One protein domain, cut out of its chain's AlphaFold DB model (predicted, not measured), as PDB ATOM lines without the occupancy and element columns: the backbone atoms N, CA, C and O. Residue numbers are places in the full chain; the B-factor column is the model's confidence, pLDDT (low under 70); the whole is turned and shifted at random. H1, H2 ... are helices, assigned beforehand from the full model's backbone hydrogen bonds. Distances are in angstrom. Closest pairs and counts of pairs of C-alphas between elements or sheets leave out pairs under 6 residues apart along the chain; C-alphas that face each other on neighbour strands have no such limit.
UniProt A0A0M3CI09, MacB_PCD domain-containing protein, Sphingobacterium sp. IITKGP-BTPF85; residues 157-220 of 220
ATOM      1  N   GLY A 157      49.679  -8.724  65.396       84.94
ATOM      2  CA  GLY A 157      50.213  -9.553  64.317       84.94
ATOM      3  C   GLY A 157      49.249  -9.687  63.150       84.94
ATOM      4  O   GLY A 157      49.659  -9.563  61.996       84.94
ATOM      5  N   ALA A 158      47.954  -9.849  63.432       86.44
ATOM      6  CA  ALA A 158      46.929  -9.861  62.392       86.44
ATOM      7  C   ALA A 158      46.909  -8.524  61.637       86.44
ATOM      8  O   ALA A 158      46.880  -8.511  60.407       86.44
ATOM      9  N   VAL A 159      47.019  -7.401  62.358       89.19
ATOM     10  CA  VAL A 159      47.117  -6.061  61.754       89.19
ATOM     11  C   VAL A 159      48.337  -5.960  60.833       89.19
ATOM     12  O   VAL A 159      48.205  -5.500  59.699       89.19
ATOM     13  N   HIS A 160      49.508  -6.440  61.266       90.81
ATOM     14  CA  HIS A 160      50.713  -6.446  60.431       90.81
ATOM     15  C   HIS A 160      50.555  -7.301  59.165       90.81
ATOM     16  O   HIS A 160      50.950  -6.866  58.081       90.81
ATOM     17  N   ILE A 161      49.943  -8.487  59.271       93.06
ATOM     18  CA  ILE A 161      49.685  -9.367  58.121       93.06
ATOM     19  C   ILE A 161      48.742  -8.684  57.128       93.06
ATOM     20  O   ILE A 161      49.056  -8.606  55.938       93.06
ATOM     21  N   PHE A 162      47.617  -8.140  57.600       94.12
ATOM     22  CA  PHE A 162      46.672  -7.432  56.736       94.12
ATOM     23  C   PHE A 162      47.299  -6.208  56.072       94.12
ATOM     24  O   PHE A 162      47.045  -5.960  54.894       94.12
ATOM     25  N   MET A 163      48.165  -5.482  56.780       95.62
ATOM     26  CA  MET A 163      48.887  -4.353  56.202       95.62
ATOM     27  C   MET A 163      49.849  -4.794  55.091       95.62
ATOM     28  O   MET A 163      49.899  -4.159  54.037       95.62
ATOM     29  N   GLY A 164      50.548  -5.918  55.273       96.50
ATOM     30  CA  GLY A 164      51.379  -6.521  54.227       96.50
ATOM     31  C   GLY A 164      50.570  -6.932  52.991       96.50
ATOM     32  O   GLY A 164      50.946  -6.605  51.864       96.50
ATOM     33  N   VAL A 165      49.419  -7.582  53.194       97.44
ATOM     34  CA  VAL A 165      48.508  -7.976  52.105       97.44
ATOM     35  C   VAL A 165      47.971  -6.751  51.361       97.44
ATOM     36  O   VAL A 165      47.999  -6.725  50.130       97.44
ATOM     37  N   ALA A 166      47.536  -5.713  52.080       97.12
ATOM     38  CA  ALA A 166      47.036  -4.477  51.482       97.12
ATOM     39  C   ALA A 166      48.099  -3.798  50.601       97.12
ATOM     40  O   ALA A 166      47.808  -3.416  49.467       97.12
ATOM     41  N   LEU A 167      49.346  -3.712  51.077       97.56
ATOM     42  CA  LEU A 167      50.457  -3.160  50.299       97.56
ATOM     43  C   LEU A 167      50.754  -3.984  49.039       97.56
ATOM     44  O   LEU A 167      50.982  -3.411  47.974       97.56
ATOM     45  N   MET A 168      50.704  -5.314  49.132       97.62
ATOM     46  CA  MET A 168      50.898  -6.195  47.978       97.62
ATOM     47  C   MET A 168      49.804  -5.996  46.921       97.62
ATOM     48  O   MET A 168      50.109  -5.882  45.734       97.62
ATOM     49  N   ILE A 169      48.540  -5.892  47.342       97.31
ATOM     50  CA  ILE A 169      47.412  -5.616  46.440       97.31
ATOM     51  C   ILE A 169      47.602  -4.261  45.749       97.31
ATOM     52  O   ILE A 169      47.457  -4.177  44.529       97.31
ATOM     53  N   ILE A 170      47.983  -3.219  46.496       96.31
ATOM     54  CA  ILE A 170      48.255  -1.884  45.940       96.31
ATOM     55  C   ILE A 170      49.406  -1.936  44.925       96.31
ATOM     56  O   ILE A 170      49.312  -1.312  43.866       96.31
ATOM     57  N   ALA A 171      50.468  -2.696  45.197       96.81
ATOM     58  CA  ALA A 171      51.594  -2.849  44.278       96.81
ATOM     59  C   ALA A 171      51.181  -3.541  42.968       96.81
ATOM     60  O   ALA A 171      51.471  -3.031  41.885       96.81
ATOM     61  N   ILE A 172      50.443  -4.655  43.052       96.12
ATOM     62  CA  ILE A 172      49.927  -5.376  41.877       96.12
ATOM     63  C   ILE A 172      48.989  -4.473  41.067       96.12
ATOM     64  O   ILE A 172      49.124  -4.376  39.844       96.12
ATOM     65  N   ALA A 173      48.075  -3.772  41.741       94.25
ATOM     66  CA  ALA A 173      47.159  -2.829  41.109       94.25
ATOM     67  C   ALA A 173      47.913  -1.690  40.405       94.25
ATOM     68  O   ALA A 173      47.580  -1.346  39.272       94.25
ATOM     69  N   SER A 174      48.966  -1.156  41.028       95.19
ATOM     70  CA  SER A 174      49.789  -0.080  40.461       95.19
ATOM     71  C   SER A 174      50.544  -0.531  39.212       95.19
ATOM     72  O   SER A 174      50.532   0.172  38.205       95.19
ATOM     73  N   ILE A 175      51.156  -1.719  39.235       94.00
ATOM     74  CA  ILE A 175      51.858  -2.277  38.067       94.00
ATOM     75  C   ILE A 175      50.877  -2.515  36.918       94.00
ATOM     76  O   ILE A 175      51.142  -2.123  35.781       94.00
ATOM     77  N   ASN A 176      49.720  -3.113  37.209       91.88
ATOM     78  CA  ASN A 176      48.686  -3.340  36.203       91.88
ATOM     79  C   ASN A 176      48.187  -2.010  35.616       91.88
ATOM     80  O   ASN A 176      48.100  -1.852  34.398       91.88
ATOM     81  N   TYR A 177      47.960  -1.011  36.468       90.50
ATOM     82  CA  TYR A 177      47.558   0.321  36.038       90.50
ATOM     83  C   TYR A 177      48.610   0.996  35.147       90.50
ATOM     84  O   TYR A 177      48.255   1.551  34.108       90.50
ATOM     85  N   ILE A 178      49.901   0.910  35.488       90.50
ATOM     86  CA  ILE A 178      50.995   1.435  34.653       90.50
ATOM     87  C   ILE A 178      51.012   0.734  33.294       90.50
ATOM     88  O   ILE A 178      51.096   1.405  32.262       90.50
ATOM     89  N   ASN A 179      50.879  -0.593  33.271       86.00
ATOM     90  CA  ASN A 179      50.877  -1.372  32.035       86.00
ATOM     91  C   ASN A 179      49.682  -1.005  31.141       86.00
ATOM     92  O   ASN A 179      49.858  -0.728  29.952       86.00
ATOM     93  N   LEU A 180      48.479  -0.916  31.713       82.75
ATOM     94  CA  LEU A 180      47.269  -0.526  30.988       82.75
ATOM     95  C   LEU A 180      47.332   0.930  30.500       82.75
ATOM     96  O   LEU A 180      46.950   1.225  29.366       82.75
ATOM     97  N   SER A 181      47.843   1.841  31.332       82.56
ATOM     98  CA  SER A 181      48.040   3.253  30.987       82.56
ATOM     99  C   SER A 181      49.050   3.413  29.849       82.56
ATOM    100  O   SER A 181      48.799   4.155  28.900       82.56
ATOM    101  N   THR A 182      50.143   2.645  29.872       82.12
ATOM    102  CA  THR A 182      51.165   2.641  28.814       82.12
ATOM    103  C   THR A 182      50.614   2.086  27.494       82.12
ATOM    104  O   THR A 182      50.831   2.673  26.436       82.12
ATOM    105  N   ALA A 183      49.827   1.005  27.528       76.94
ATOM    106  CA  ALA A 183      49.184   0.467  26.325       76.94
ATOM    107  C   ALA A 183      48.187   1.465  25.699       76.94
ATOM    108  O   ALA A 183      48.153   1.645  24.479       76.94
ATOM    109  N   ARG A 184      47.402   2.170  26.527       76.06
ATOM    110  CA  ARG A 184      46.473   3.219  26.067       76.06
ATOM    111  C   ARG A 184      47.198   4.473  25.572       76.06
ATOM    112  O   ARG A 184      46.734   5.101  24.616       76.06
ATOM    113  N   SER A 185      48.326   4.842  26.184       73.38
ATOM    114  CA  SER A 185      49.084   6.041  25.812       73.38
ATOM    115  C   SER A 185      49.728   5.920  24.429       73.38
ATOM    116  O   SER A 185      49.763   6.911  23.704       73.38
ATOM    117  N   LEU A 186      50.134   4.719  24.003       75.06
ATOM    118  CA  LEU A 186      50.674   4.474  22.658       75.06
ATOM    119  C   LEU A 186      49.652   4.740  21.538       75.06
ATOM    120  O   LEU A 186      49.994   5.341  20.519       75.06
ATOM    121  N   ASN A 187      48.388   4.350  21.730       71.38
ATOM    122  CA  ASN A 187      47.323   4.638  20.762       71.38
ATOM    123  C   ASN A 187      47.006   6.139  20.706       71.38
ATOM    124  O   ASN A 187      46.899   6.718  19.625       71.38
ATOM    125  N   ARG A 188      46.957   6.791  21.873       72.75
ATOM    126  CA  ARG A 188      46.742   8.239  21.989       72.75
ATOM    127  C   ARG A 188      47.914   9.058  21.436       72.75
ATOM    128  O   ARG A 188      47.698  10.112  20.846       72.75
ATOM    129  N   ALA A 189      49.150   8.565  21.530       73.56
ATOM    130  CA  ALA A 189      50.325   9.225  20.964       73.56
ATOM    131  C   ALA A 189      50.257   9.344  19.430       73.56
ATOM    132  O   ALA A 189      50.646  10.379  18.884       73.56
ATOM    133  N   LYS A 190      49.715   8.335  18.731       71.56
ATOM    134  CA  LYS A 190      49.486   8.400  17.275       71.56
ATOM    135  C   LYS A 190      48.460   9.474  16.904       71.56
ATOM    136  O   LYS A 190      48.697  10.254  15.985       71.56
ATOM    137  N   GLU A 191      47.359   9.556  17.644       73.38
ATOM    138  CA  GLU A 191      46.299  10.550  17.426       73.38
ATOM    139  C   GLU A 191      46.794  11.988  17.662       73.38
ATOM    140  O   GLU A 191      46.571  12.882  16.841       73.38
ATOM    141  N   VAL A 192      47.547  12.198  18.747       75.56
ATOM    142  CA  VAL A 192      48.177  13.487  19.066       75.56
ATOM    143  C   VAL A 192      49.210  13.873  18.002       75.56
ATOM    144  O   VAL A 192      49.278  15.040  17.616       75.56
ATOM    145  N   GLY A 193      49.985  12.910  17.488       75.06
ATOM    146  CA  GLY A 193      50.942  13.126  16.399       75.06
ATOM    147  C   GLY A 193      50.281  13.640  15.118       75.06
ATOM    148  O   GLY A 193      50.746  14.626  14.549       75.06
ATOM    149  N   ILE A 194      49.154  13.044  14.716       79.56
ATOM    150  CA  ILE A 194      48.390  13.459  13.528       79.56
ATOM    151  C   ILE A 194      47.807  14.870  13.713       79.56
ATOM    152  O   ILE A 194      47.986  15.725  12.848       79.56
ATOM    153  N   ARG A 195      47.176  15.167  14.860       76.44
ATOM    154  CA  ARG A 195      46.589  16.500  15.124       76.44
ATOM    155  C   ARG A 195      47.630  17.617  15.162       76.44
ATOM    156  O   ARG A 195      47.354  18.734  14.731       76.44
ATOM    157  N   LYS A 196      48.838  17.325  15.647       74.94
ATOM    158  CA  LYS A 196      49.929  18.304  15.729       74.94
ATOM    159  C   LYS A 196      50.512  18.652  14.355       74.94
ATOM    160  O   LYS A 196      50.893  19.798  14.152       74.94
ATOM    161  N   ILE A 197      50.528  17.702  13.410       79.00
ATOM    162  CA  ILE A 197      50.918  17.942  12.005       79.00
ATOM    163  C   ILE A 197      49.888  18.836  11.293       79.00
ATOM    164  O   ILE A 197      50.262  19.658  10.466       79.00
ATOM    165  N   ILE A 198      48.607  18.731  11.664       78.00
ATOM    166  CA  ILE A 198      47.505  19.553  11.125       78.00
ATOM    167  C   ILE A 198      47.452  20.956  11.784       78.00
ATOM    168  O   ILE A 198      46.672  21.810  11.375       78.00
ATOM    169  N   GLY A 199      48.320  21.239  12.766       75.69
ATOM    170  CA  GLY A 199      48.481  22.573  13.361       75.69
ATOM    171  C   GLY A 199      47.783  22.789  14.707       75.69
ATOM    172  O   GLY A 199      47.693  23.927  15.163       75.69
ATOM    173  N   ALA A 200      47.312  21.733  15.377       75.69
ATOM    174  CA  ALA A 200      46.650  21.870  16.675       75.69
ATOM    175  C   ALA A 200      47.597  22.406  17.773       75.69
ATOM    176  O   ALA A 200      48.719  21.918  17.965       75.69
ATOM    177  N   GLY A 201      47.124  23.397  18.537       76.81
ATOM    178  CA  GLY A 201      47.882  24.026  19.616       76.81
ATOM    179  C   GLY A 201      48.029  23.132  20.855       76.81
ATOM    180  O   GLY A 201      47.104  22.427  21.254       76.81
ATOM    181  N   LYS A 202      49.184  23.204  21.541       74.88
ATOM    182  CA  LYS A 202      49.459  22.423  22.773       74.88
ATOM    183  C   LYS A 202      48.413  22.633  23.883       74.88
ATOM    184  O   LYS A 202      48.194  21.723  24.676       74.88
ATOM    185  N   ARG A 203      47.798  23.823  23.957       76.94
ATOM    186  CA  ARG A 203      46.795  24.169  24.980       76.94
ATOM    187  C   ARG A 203      45.421  23.555  24.701       76.94
ATOM    188  O   ARG A 203      44.828  23.022  25.630       76.94
ATOM    189  N   GLU A 204      44.948  23.570  23.455       75.69
ATOM    190  CA  GLU A 204      43.654  22.964  23.088       75.69
ATOM    191  C   GLU A 204      43.656  21.452  23.320       75.69
ATOM    192  O   GLU A 204      42.741  20.922  23.943       75.69
ATOM    193  N   LEU A 205      44.737  20.772  22.926       75.50
ATOM    194  CA  LEU A 205      44.904  19.335  23.156       75.50
ATOM    195  C   LEU A 205      44.909  18.960  24.644       75.50
ATOM    196  O   LEU A 205      44.357  17.928  25.013       75.50
ATOM    197  N   PHE A 206      45.515  19.789  25.496       78.25
ATOM    198  CA  PHE A 206      45.566  19.544  26.937       78.25
ATOM    199  C   PHE A 206      44.182  19.666  27.589       78.25
ATOM    200  O   PHE A 206      43.769  18.770  28.323       78.25
ATOM    201  N   PHE A 207      43.443  20.741  27.290       81.38
ATOM    202  CA  PHE A 207      42.100  20.936  27.842       81.38
ATOM    203  C   PHE A 207      41.099  19.898  27.325       81.38
ATOM    204  O   PHE A 207      40.311  19.386  28.116       81.38
ATOM    205  N   GLN A 208      41.175  19.521  26.045       80.69
ATOM    206  CA  GLN A 208      40.349  18.450  25.484       80.69
ATOM    207  C   GLN A 208      40.562  17.126  26.236       80.69
ATOM    208  O   GLN A 208      39.594  16.462  26.597       80.69
ATOM    209  N   PHE A 209      41.816  16.781  26.547       79.69
ATOM    210  CA  PHE A 209      42.150  15.567  27.293       79.69
ATOM    211  C   PHE A 209      41.621  15.570  28.724       79.69
ATOM    212  O   PHE A 209      41.124  14.549  29.195       79.69
ATOM    213  N   ILE A 210      41.740  16.701  29.426       81.75
ATOM    214  CA  ILE A 210      41.224  16.818  30.793       81.75
ATOM    215  C   ILE A 210      39.704  16.659  30.805       81.75
ATOM    216  O   ILE A 210      39.194  15.940  31.659       81.75
ATOM    217  N   ILE A 211      38.991  17.262  29.850       85.75
ATOM    218  CA  ILE A 211      37.529  17.154  29.751       85.75
ATOM    219  C   ILE A 211      37.100  15.715  29.433       85.75
ATOM    220  O   ILE A 211      36.190  15.195  30.078       85.75
ATOM    221  N   GLU A 212      37.771  15.055  28.487       81.19
ATOM    222  CA  GLU A 212      37.483  13.663  28.116       81.19
ATOM    223  C   GLU A 212      37.731  12.710  29.297       81.19
ATOM    224  O   GLU A 212      36.896  11.858  29.597       81.19
ATOM    225  N   LEU A 213      38.836  12.902  30.029       81.69
ATOM    226  CA  LEU A 213      39.142  12.140  31.242       81.69
ATOM    227  C   LEU A 213      38.106  12.373  32.348       81.69
ATOM    228  O   LEU A 213      37.690  11.411  32.988       81.69
ATOM    229  N   HIS A 214      37.669  13.617  32.561       81.50
ATOM    230  CA  HIS A 214      36.656  13.939  33.568       81.50
ATOM    231  C   HIS A 214      35.298  13.311  33.232       81.50
ATOM    232  O   HIS A 214      34.673  12.711  34.102       81.50
ATOM    233  N   CYS A 215      34.862  13.392  31.971       81.81
ATOM    234  CA  CYS A 215      33.602  12.787  31.539       81.81
ATOM    235  C   CYS A 215      33.632  11.262  31.665       81.81
ATOM    236  O   CYS A 215      32.692  10.687  32.201       81.81
ATOM    237  N   CYS A 216      34.711  10.599  31.231       77.25
ATOM    238  CA  CYS A 216      34.823   9.145  31.360       77.25
ATOM    239  C   CYS A 216      34.858   8.670  32.817       77.25
ATOM    240  O   CYS A 216      34.357   7.589  33.096       77.25
ATOM    241  N   PHE A 217      35.424   9.453  33.740       76.56
ATOM    242  CA  PHE A 217      35.460   9.091  35.158       76.56
ATOM    243  C   PHE A 217      34.097   9.246  35.851       76.56
ATOM    244  O   PHE A 217      33.814   8.528  36.798       76.56
ATOM    245  N   PHE A 218      33.253  10.175  35.390       75.44
ATOM    246  CA  PHE A 218      31.912  10.402  35.947       75.44
ATOM    247  C   PHE A 218      30.819   9.502  35.348       75.44
ATOM    248  O   PHE A 218      29.762   9.351  35.953       75.44
ATOM    249  N   LEU A 219      31.039   8.954  34.149       65.19
ATOM    250  CA  LEU A 219      30.064   8.137  33.410       65.19
ATOM    251  C   LEU A 219      30.283   6.619  33.550       65.19
ATOM    252  O   LEU A 219      29.564   5.853  32.907       65.19
ATOM    253  N   GLN A 220      31.257   6.187  34.354       47.38
ATOM    254  CA  GLN A 220      31.604   4.783  34.591       47.38
ATOM    255  C   GLN A 220      31.454   4.434  36.071       47.38
ATOM    256  O   GLN A 220      30.994   3.304  36.344       47.38
TER     257      GLN A 220
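Overview. This is residues 157 to 220 of the 220 residues of the protein "MacB_PCD domain-containing protein" of Sphingobacterium sp. IITKGP-BTPF85 (UniProt A0A0M3CI09). One very long helix, H1, makes the length of a rod, and past a tight turn at its far end a shorter helix, H2, folds back, opening away from it like the short arm of a V. The printed part has 64 residues with two named helices, H1 then H2, and no named strand; the class is all helix. It is extended, with a radius of gyration of the C-alphas of 18.2 A and spans of 60 by 23 by 19 A.

Along the chain. Find C-alpha 157 at (50.213, -9.553, 64.317); from there H1, residues 157 to 197, runs 59.1 A to C-alpha 197 at (50.918, 17.942, 12.005), with a kink of 32 degrees near residue 187. H2, residues 202 to 218, runs 25.0 A and ends at C-alpha 218, (31.912, 10.402, 35.947).

Arrangement. Look at Val 192 and Leu 205: their C-alphas, the closest of H1 and H2, are 7.9 A apart, and the helices are close but not clearly touching. They run opposite ways at a steep tilt of 45 degrees. In H2 every O i to N i+4 pair is within hydrogen-bond range; in H1, 36 of 37 are.

Size, cuts and confidence. The C-alphas of Gly 157 and Ile 198, the two farthest apart, are 60.7 A apart. Residues 157 to 191 and 206 to 220 stand free. The printed part has no cut, and the link from H1 to H2 is tight. Look for pLDDT under 70 at residues 219 to 220.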